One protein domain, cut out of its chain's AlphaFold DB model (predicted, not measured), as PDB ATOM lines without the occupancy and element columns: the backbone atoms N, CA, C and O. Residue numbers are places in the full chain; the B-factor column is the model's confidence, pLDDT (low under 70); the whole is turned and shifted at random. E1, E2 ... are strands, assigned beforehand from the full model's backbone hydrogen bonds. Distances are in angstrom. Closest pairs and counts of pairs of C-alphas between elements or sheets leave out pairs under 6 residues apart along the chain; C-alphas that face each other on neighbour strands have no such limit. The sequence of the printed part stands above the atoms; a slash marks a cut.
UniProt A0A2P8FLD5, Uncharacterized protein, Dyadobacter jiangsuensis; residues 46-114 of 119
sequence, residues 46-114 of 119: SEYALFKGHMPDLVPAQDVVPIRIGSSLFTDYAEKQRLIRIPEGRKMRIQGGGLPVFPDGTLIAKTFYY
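This is residues 46 to 114 of the 119 residues of an uncharacterized protein of Dyadobacter jiangsuensis (UniProt A0A2P8FLD5). The domain has little regular structure: a flat shape with a two-stranded ribbon, E1 and E2, in its middle and wide loops around it. Residues 86 to 106 make a long loop joining the strands, residues 65 to 66 pair along E1, and residues 70 to 76 stick out. The printed part has 69 residues, no named helix and two named strands, E1 then E2, antiparallel; the class is all strand, with only 14 residues in named elements. It is only just loose, close to compact, with a radius of gyration of the C-alphas of 13.6 A and spans of 35 by 31 by 14 A.

E1, residues 79 to 85, is 20.2 A long and begins at C-alpha 79 (-26.803, -41.133, 41.905). E2, residues 107 to 113, is 19.3 A long and ends at C-alpha 113 (-23.226, -39.204, 45.275).

E1 and E2 form a hairpin, antiparallel at 164 degrees between directions. C-alphas 82 and 110 face each other at 4.5 A. N 83 and O 109, 2.8 A, are within hydrogen-bond range. Residues 65 to 66 pair antiparallel with residues 83 to 84 of E1.

The C-alphas of His 54 and Gly 96, the two farthest apart, are 39.0 A apart. The printed part has no cut. The link from E1 to E2 is long, 21 residues. Residues 72 to 77 have pLDDT under 70.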
ATOM      1  N   SER A  46     -13.072 -26.627  43.699       90.62
ATOM      2  CA  SER A  46     -13.914 -25.678  44.434       90.62
ATOM      3  C   SER A  46     -13.872 -24.264  43.849       90.62
ATOM      4  O   SER A  46     -14.850 -23.532  43.947       90.62
ATOM      5  N   GLU A  47     -12.771 -23.876  43.197       93.25
ATOM      6  CA  GLU A  47     -12.615 -22.541  42.606       93.25
ATOM      7  C   GLU A  47     -13.449 -22.338  41.332       93.25
ATOM      8  O   GLU A  47     -13.557 -21.214  40.841       93.25
ATOM      9  N   TYR A  48     -14.021 -23.407  40.770       92.56
ATOM     10  CA  TYR A  48     -14.933 -23.304  39.630       92.56
ATOM     11  C   TYR A  48     -16.356 -22.912  40.040       92.56
ATOM     12  O   TYR A  48     -17.138 -22.582  39.148       92.56
ATOM     13  N   ALA A  49     -16.668 -22.918  41.344       93.56
ATOM     14  CA  ALA A  49     -17.946 -22.482  41.911       93.56
ATOM     15  C   ALA A  49     -19.170 -23.139  41.242       93.56
ATOM     16  O   ALA A  49     -20.125 -22.471  40.867       93.56
ATOM     17  N   LEU A  50     -19.130 -24.466  41.064       94.38
ATOM     18  CA  LEU A  50     -20.204 -25.218  40.396       94.38
ATOM     19  C   LEU A  50     -21.488 -25.320  41.222       94.38
ATOM     20  O   LEU A  50     -22.572 -25.500  40.666       94.38
ATOM     21  N   PHE A  51     -21.345 -25.215  42.540       95.00
ATOM     22  CA  PHE A  51     -22.415 -25.362  43.512       95.00
ATOM     23  C   PHE A  51     -22.542 -24.094  44.346       95.00
ATOM     24  O   PHE A  51     -21.544 -23.426  44.625       95.00
ATOM     25  N   LYS A  52     -23.767 -23.785  44.765       94.31
ATOM     26  CA  LYS A  52     -24.070 -22.699  45.697       94.31
ATOM     27  C   LYS A  52     -24.557 -23.253  47.030       94.31
ATOM     28  O   LYS A  52     -25.186 -24.305  47.081       94.31
ATOM     29  N   GLY A  53     -24.318 -22.495  48.097       91.81
ATOM     30  CA  GLY A  53     -24.750 -22.870  49.439       91.81
ATOM     31  C   GLY A  53     -23.955 -24.046  50.005       91.81
ATOM     32  O   GLY A  53     -22.736 -24.124  49.843       91.81
ATOM     33  N   HIS A  54     -24.647 -24.932  50.715       91.25
ATOM     34  CA  HIS A  54     -24.040 -26.062  51.403       91.25
ATOM     35  C   HIS A  54     -23.749 -27.206  50.416       91.25
ATOM     36  O   HIS A  54     -24.630 -27.683  49.708       91.25
ATOM     37  N   MET A  55     -22.486 -27.645  50.358       88.06
ATOM     38  CA  MET A  55     -21.996 -28.581  49.334       88.06
ATOM     39  C   MET A  55     -22.778 -29.912  49.255       88.06
ATOM     40  O   MET A  55     -23.064 -30.343  48.138       88.06
ATOM     41  N   PRO A  56     -23.169 -30.559  50.373       88.75
ATOM     42  CA  PRO A  56     -24.012 -31.760  50.354       88.75
ATOM     43  C   PRO A  56     -25.358 -31.624  49.636       88.75
ATOM     44  O   PRO A  56     -25.891 -32.634  49.185       88.75
ATOM     45  N   ASP A  57     -25.890 -30.409  49.497       90.38
ATOM     46  CA  ASP A  57     -27.182 -30.181  48.847       90.38
ATOM     47  C   ASP A  57     -27.056 -30.203  47.313       90.38
ATOM     48  O   ASP A  57     -28.058 -30.281  46.604       90.38
ATOM     49  N   LEU A  58     -25.820 -30.124  46.791       91.88
ATOM     50  CA  LEU A  58     -25.486 -30.188  45.364       91.88
ATOM     51  C   LEU A  58     -26.326 -29.242  44.487       91.88
ATOM     52  O   LEU A  58     -26.656 -29.539  43.333       91.88
ATOM     53  N   VAL A  59     -26.654 -28.067  45.024       94.31
ATOM     54  CA  VAL A  59     -27.451 -27.059  44.321       94.31
ATOM     55  C   VAL A  59     -26.574 -26.348  43.286       94.31
ATOM     56  O   VAL A  59     -25.582 -25.728  43.676       94.31
ATOM     57  N   PRO A  60     -26.916 -26.373  41.984       95.44
ATOM     58  CA  PRO A  60     -26.123 -25.702  40.954       95.44
ATOM     59  C   PRO A  60     -26.041 -24.184  41.166       95.44
ATOM     60  O   PRO A  60     -27.006 -23.548  41.614       95.44
ATOM     61  N   ALA A  61     -24.895 -23.593  40.822       95.31
ATOM     62  CA  ALA A  61     -24.740 -22.142  40.738       95.31
ATOM     63  C   ALA A  61     -25.595 -21.539  39.600       95.31
ATOM     64  O   ALA A  61     -26.164 -22.253  38.777       95.31
ATOM     65  N   GLN A  62     -25.739 -20.212  39.581       92.19
ATOM     66  CA  GLN A  62     -26.711 -19.518  38.724       92.19
ATOM     67  C   GLN A  62     -26.437 -19.659  37.215       92.19
ATOM     68  O   GLN A  62     -27.371 -19.662  36.419       92.19
ATOM     69  N   ASP A  63     -25.173 -19.813  36.838       93.06
ATOM     70  CA  ASP A  63     -24.646 -19.987  35.480       93.06
ATOM     71  C   ASP A  63     -24.413 -21.466  35.106       93.06
ATOM     72  O   ASP A  63     -23.847 -21.776  34.053       93.06
ATOM     73  N   VAL A  64     -24.844 -22.395  35.962       95.06
ATOM     74  CA  VAL A  64     -24.600 -23.831  35.821       95.06
ATOM     75  C   VAL A  64     -25.917 -24.571  35.610       95.06
ATOM     76  O   VAL A  64     -26.825 -24.532  36.436       95.06
ATOM     77  N   VAL A  65     -26.011 -25.297  34.499       94.00
ATOM     78  CA  VAL A  65     -27.239 -25.958  34.053       94.00
ATOM     79  C   VAL A  65     -27.128 -27.476  34.231       94.00
ATOM     80  O   VAL A  65     -26.153 -28.076  33.772       94.00
ATOM     81  N   PRO A  66     -28.109 -28.145  34.861       93.62
ATOM     82  CA  PRO A  66     -28.139 -29.599  34.928       93.62
ATOM     83  C   PRO A  66     -28.532 -30.221  33.583       93.62
ATOM     84  O   PRO A  66     -29.446 -29.753  32.907       93.62
ATOM     85  N   ILE A  67     -27.870 -31.319  33.214       91.62
ATOM     86  CA  ILE A  67     -28.145 -32.063  31.978       91.62
ATOM     87  C   ILE A  67     -28.470 -33.529  32.258       91.62
ATOM     88  O   ILE A  67     -27.947 -34.150  33.188       91.62
ATOM     89  N   ARG A  68     -29.312 -34.114  31.404       84.50
ATOM     90  CA  ARG A  68     -29.641 -35.543  31.418       84.50
ATOM     91  C   ARG A  68     -29.233 -36.174  30.094       84.50
ATOM     92  O   ARG A  68     -29.413 -35.580  29.039       84.50
ATOM     93  N   ILE A  69     -28.684 -37.382  30.171       82.56
ATOM     94  CA  ILE A  69     -28.391 -38.201  28.992       82.56
ATOM     95  C   ILE A  69     -29.554 -39.164  28.750       82.56
ATOM     96  O   ILE A  69     -30.158 -39.643  29.709       82.56
ATOM     97  N   GLY A  70     -29.873 -39.422  27.480       72.25
ATOM     98  CA  GLY A  70     -31.013 -40.262  27.094       72.25
ATOM     99  C   GLY A  70     -30.803 -41.763  27.317       72.25
ATOM    100  O   GLY A  70     -31.778 -42.488  27.467       72.25
ATOM    101  N   SER A  71     -29.554 -42.238  27.374       70.25
ATOM    102  CA  SER A  71     -29.247 -43.655  27.585       70.25
ATOM    103  C   SER A  71     -29.013 -43.974  29.064       70.25
ATOM    104  O   SER A  71     -28.116 -43.431  29.719       70.25
ATOM    105  N   SER A  72     -29.809 -44.900  29.600       60.09
ATOM    106  CA  SER A  72     -29.589 -45.487  30.920       60.09
ATOM    107  C   SER A  72     -28.504 -46.562  30.826       60.09
ATOM    108  O   SER A  72     -28.788 -47.738  30.619       60.09
ATOM    109  N   LEU A  73     -27.238 -46.167  30.949       64.56
ATOM    110  CA  LEU A  73     -26.176 -47.128  31.248       64.56
ATOM    111  C   LEU A  73     -26.309 -47.557  32.711       64.56
ATOM    112  O   LEU A  73     -26.508 -46.713  33.594       64.56
ATOM    113  N   PHE A  74     -26.239 -48.869  32.939       59.03
ATOM    114  CA  PHE A  74     -26.384 -49.493  34.249       59.03
ATOM    115  C   PHE A  74     -25.541 -48.752  35.295       59.03
ATOM    116  O   PHE A  74     -24.414 -48.323  35.033       59.03
ATOM    117  N   THR A  75     -26.136 -48.511  36.456       60.72
ATOM    118  CA  THR A  75     -25.561 -47.670  37.499       60.72
ATOM    119  C   THR A  75     -25.370 -48.515  38.746       60.72
ATOM    120  O   THR A  75     -26.292 -49.182  39.192       60.72
ATOM    121  N   ASP A  76     -24.158 -48.469  39.273       61.38
ATOM    122  CA  ASP A  76     -23.633 -48.997  40.532       61.38
ATOM    123  C   ASP A  76     -24.298 -48.376  41.779       61.38
ATOM    124  O   ASP A  76     -23.628 -47.966  42.722       61.38
ATOM    125  N   TYR A  77     -25.632 -48.261  41.759       69.94
ATOM    126  CA  TYR A  77     -26.511 -47.654  42.770       69.94
ATOM    127  C   TYR A  77     -26.210 -46.189  43.155       69.94
ATOM    128  O   TYR A  77     -27.017 -45.572  43.842       69.94
ATOM    129  N   ALA A  78     -25.106 -45.596  42.688       80.62
ATOM    130  CA  ALA A  78     -24.761 -44.199  42.926       80.62
ATOM    131  C   ALA A  78     -25.580 -43.247  42.042       80.62
ATOM    132  O   ALA A  78     -25.626 -43.387  40.814       80.62
ATOM    133  N   GLU A  79     -26.163 -42.214  42.645       85.88
ATOM    134  CA  GLU A  79     -26.803 -41.133  41.905       85.88
ATOM    135  C   GLU A  79     -25.762 -40.282  41.168       85.88
ATOM    136  O   GLU A  79     -24.590 -40.205  41.544       85.88
ATOM    137  N   LYS A  80     -26.183 -39.670  40.055       87.81
ATOM    138  CA  LYS A  80     -25.292 -38.949  39.135       87.81
ATOM    139  C   LYS A  80     -25.910 -37.622  38.735       87.81
ATOM    140  O   LYS A  80     -26.818 -37.597  37.901       87.81
ATOM    141  N   GLN A  81     -25.340 -36.527  39.212       91.25
ATOM    142  CA  GLN A  81     -25.660 -35.194  38.717       91.25
ATOM    143  C   GLN A  81     -24.658 -34.810  37.630       91.25
ATOM    144  O   GLN A  81     -23.452 -34.995  37.786       91.25
ATOM    145  N   ARG A  82     -25.153 -34.305  36.501       93.69
ATOM    146  CA  ARG A  82     -24.317 -33.778  35.419       93.69
ATOM    147  C   ARG A  82     -24.649 -32.316  35.233       93.69
ATOM    148  O   ARG A  82     -25.823 -31.974  35.126       93.69
ATOM    149  N   LEU A  83     -23.620 -31.492  35.190       95.44
ATOM    150  CA  LEU A  83     -23.718 -30.047  35.108       95.44
ATOM    151  C   LEU A  83     -22.920 -29.554  33.909       95.44
ATOM    152  O   LEU A  83     -21.862 -30.105  33.596       95.44
ATOM    153  N   ILE A  84     -23.416 -28.505  33.265       95.06
ATOM    154  CA  ILE A  84     -22.715 -27.781  32.216       95.06
ATOM    155  C   ILE A  84     -22.735 -26.284  32.509       95.06
ATOM    156  O   ILE A  84     -23.768 -25.729  32.873       95.06
ATOM    157  N   ARG A  85     -21.598 -25.623  32.311       94.81
ATOM    158  CA  ARG A  85     -21.490 -24.167  32.256       94.81
ATOM    159  C   ARG A  85     -20.923 -23.762  30.909       94.81
ATOM    160  O   ARG A  85     -19.828 -24.191  30.546       94.81
ATOM    161  N   ILE A  86     -21.655 -22.911  30.203       93.69
ATOM    162  CA  ILE A  86     -21.191 -22.262  28.978       93.69
ATOM    163  C   ILE A  86     -20.627 -20.888  29.365       93.69
ATOM    164  O   ILE A  86     -21.267 -20.193  30.154       93.69
ATOM    165  N   PRO A  87     -19.451 -20.487  28.854       91.38
ATOM    166  CA  PRO A  87     -18.900 -19.166  29.132       91.38
ATOM    167  C   PRO A  87     -19.835 -18.057  28.642       91.38
ATOM    168  O   PRO A  87     -20.502 -18.198  27.612       91.38
ATOM    169  N   GLU A  88     -19.857 -16.944  29.373       90.50
ATOM    170  CA  GLU A  88     -20.711 -15.800  29.058       90.50
ATOM    171  C   GLU A  88     -20.498 -15.306  27.621       90.50
ATOM    172  O   GLU A  88     -19.391 -15.309  27.082       90.50
ATOM    173  N   GLY A  89     -21.595 -14.924  26.964       91.50
ATOM    174  CA  GLY A  89     -21.580 -14.442  25.581       91.50
ATOM    175  C   GLY A  89     -21.337 -15.514  24.509       91.50
ATOM    176  O   GLY A  89     -21.448 -15.211  23.320       91.50
ATOM    177  N   ARG A  90     -21.051 -16.770  24.876       91.69
ATOM    178  CA  ARG A  90     -20.859 -17.877  23.922       91.69
ATOM    179  C   ARG A  90     -22.102 -18.761  23.859       91.69
ATOM    180  O   ARG A  90     -22.947 -18.766  24.750       91.69
ATOM    181  N   LYS A  91     -22.234 -19.513  22.766       90.38
ATOM    182  CA  LYS A  91     -23.357 -20.428  22.536       90.38
ATOM    183  C   LYS A  91     -22.849 -21.782  22.076       90.38
ATOM    184  O   LYS A  91     -21.892 -21.873  21.311       90.38
ATOM    185  N   MET A  92     -23.526 -22.822  22.537       90.75
ATOM    186  CA  MET A  92     -23.363 -24.177  22.031       90.75
ATOM    187  C   MET A  92     -24.035 -24.294  20.658       90.75
ATOM    188  O   MET A  92     -25.121 -23.749  20.453       90.75
ATOM    189  N   ARG A  93     -23.408 -25.010  19.718       90.94
ATOM    190  CA  ARG A  93     -23.952 -25.219  18.368       90.94
ATOM    191  C   ARG A  93     -24.296 -26.686  18.157       90.94
ATOM    192  O   ARG A  93     -23.437 -27.546  18.309       90.94
ATOM    193  N   ILE A  94     -25.532 -26.973  17.769       88.06
ATOM    194  CA  ILE A  94     -25.941 -28.334  17.407       88.06
ATOM    195  C   ILE A  94     -25.342 -28.682  16.041       88.06
ATOM    196  O   ILE A  94     -25.440 -27.888  15.105       88.06
ATOM    197  N   GLN A  95     -24.711 -29.851  15.924       85.12
ATOM    198  CA  GLN A  95     -24.129 -30.337  14.674       85.12
ATOM    199  C   GLN A  95     -24.812 -31.651  14.278       85.12
ATOM    200  O   GLN A  95     -24.388 -32.737  14.662       85.12
ATOM    201  N   GLY A  96     -25.914 -31.539  13.529       84.44
ATOM    202  CA  GLY A  96     -26.674 -32.690  13.027       84.44
ATOM    203  C   GLY A  96     -27.106 -33.667  14.130       84.44
ATOM    204  O   GLY A  96     -27.513 -33.246  15.209       84.44
ATOM    205  N   GLY A  97     -27.011 -34.972  13.852       79.94
ATOM    206  CA  GLY A  97     -27.342 -36.049  14.800       79.94
ATOM    207  C   GLY A  97     -26.236 -36.400  15.805       79.94
ATOM    208  O   GLY A  97     -26.332 -37.429  16.468       79.94
ATOM    209  N   GLY A  98     -25.165 -35.602  15.874       81.88
ATOM    210  CA  GLY A  98     -24.012 -35.844  16.740       81.88
ATOM    211  C   GLY A  98     -24.057 -35.085  18.067       81.88
ATOM    212  O   GLY A  98     -25.059 -34.475  18.444       81.88
ATOM    213  N   LEU A  99     -22.928 -35.106  18.780       83.50
ATOM    214  CA  LEU A  99     -22.733 -34.247  19.946       83.50
ATOM    215  C   LEU A  99     -22.703 -32.771  19.521       83.50
ATOM    216  O   LEU A  99     -22.186 -32.441  18.451       83.50
ATOM    217  N   PRO A 100     -23.223 -31.862  20.357       88.38
ATOM    218  CA  PRO A 100     -23.108 -30.445  20.087       88.38
ATOM    219  C   PRO A 100     -21.651 -29.977  20.195       88.38
ATOM    220  O   PRO A 100     -20.853 -30.503  20.970       88.38
ATOM    221  N   VAL A 101     -21.319 -28.941  19.432       91.38
ATOM    222  CA  VAL A 101     -20.024 -28.265  19.494       91.38
ATOM    223  C   VAL A 101     -20.050 -27.284  20.658       91.38
ATOM    224  O   VAL A 101     -20.820 -26.314  20.659       91.38
ATOM    225  N   PHE A 102     -19.203 -27.546  21.648       91.75
ATOM    226  CA  PHE A 102     -19.031 -26.691  22.813       91.75
ATOM    227  C   PHE A 102     -17.987 -25.603  22.530       91.75
ATOM    228  O   PHE A 102     -16.934 -25.908  21.972       91.75
ATOM    229  N   PRO A 103     -18.241 -24.342  22.912       92.00
ATOM    230  CA  PRO A 103     -17.215 -23.307  22.863       92.00
ATOM    231  C   PRO A 103     -16.105 -23.579  23.893       92.00
ATOM    232  O   PRO A 103     -16.384 -24.069  24.989       92.00
ATOM    233  N   ASP A 104     -14.862 -23.187  23.601       89.12
ATOM    234  CA  ASP A 104     -13.757 -23.240  24.577       89.12
ATOM    235  C   ASP A 104     -14.116 -22.491  25.862       89.12
ATOM    236  O   ASP A 104     -14.752 -21.432  25.817       89.12
ATOM    237  N   GLY A 105     -13.695 -23.046  26.996       88.62
ATOM    238  CA  GLY A 105     -14.086 -22.580  28.326       88.62
ATOM    239  C   GLY A 105     -15.393 -23.191  28.839       88.62
ATOM    240  O   GLY A 105     -15.766 -22.934  29.982       88.62
ATOM    241  N   THR A 106     -16.081 -24.019  28.042       92.81
ATOM    242  CA  THR A 106     -17.198 -24.833  28.538       92.81
ATOM    243  C   THR A 106     -16.709 -25.791  29.615       92.81
ATOM    244  O   THR A 106     -15.736 -26.519  29.420       92.81
ATOM    245  N   LEU A 107     -17.417 -25.823  30.740       92.81
ATOM    246  CA  LEU A 107     -17.155 -26.747  31.829       92.81
ATOM    247  C   LEU A 107     -18.274 -27.778  31.896       92.81
ATOM    248  O   LEU A 107     -19.445 -27.418  31.968       92.81
ATOM    249  N   ILE A 108     -17.905 -29.056  31.904       93.69
ATOM    250  CA  ILE A 108     -18.826 -30.171  32.123       93.69
ATOM    251  C   ILE A 108     -18.356 -30.916  33.366       93.69
ATOM    252  O   ILE A 108     -17.204 -31.340  33.439       93.69
ATOM    253  N   ALA A 109     -19.243 -31.077  34.342       94.19
ATOM    254  CA  ALA A 109     -18.952 -31.784  35.580       94.19
ATOM    255  C   ALA A 109     -19.938 -32.931  35.795       94.19
ATOM    256  O   ALA A 109     -21.121 -32.832  35.466       94.19
ATOM    257  N   LYS A 110     -19.442 -34.026  36.369       92.44
ATOM    258  CA  LYS A 110     -20.245 -35.176  36.773       92.44
ATOM    259  C   LYS A 110     -19.936 -35.498  38.224       92.44
ATOM    260  O   LYS A 110     -18.820 -35.898  38.540       92.44
ATOM    261  N   THR A 111     -20.942 -35.363  39.072       91.25
ATOM    262  CA  THR A 111     -20.854 -35.677  40.495       91.25
ATOM    263  C   THR A 111     -21.581 -36.983  40.751       91.25
ATOM    264  O   THR A 111     -22.748 -37.127  40.381       91.25
ATOM    265  N   PHE A 112     -20.881 -37.932  41.366       90.19
ATOM    266  CA  PHE A 112     -21.464 -39.162  41.887       90.19
ATOM    267  C   PHE A 112     -21.700 -38.978  43.382       90.19
ATOM    268  O   PHE A 112     -20.815 -38.480  44.078       90.19
ATOM    269  N   TYR A 113     -22.877 -39.347  43.866       89.12
ATOM    270  CA  TYR A 113     -23.226 -39.204  45.275       89.12
ATOM    271  C   TYR A 113     -24.233 -40.274  45.697       89.12
ATOM    272  O   TYR A 113     -24.890 -40.899  44.865       89.12
ATOM    273  N   TYR A 114     -24.345 -40.474  47.006       87.31
ATOM    274  CA  TYR A 114     -25.356 -41.327  47.620       87.31
ATOM    275  C   TYR A 114     -26.252 -40.442  48.476       87.31
ATOM    276  O   TYR A 114     -25.764 -39.782  49.397       87.31
TER     277      TYR A 114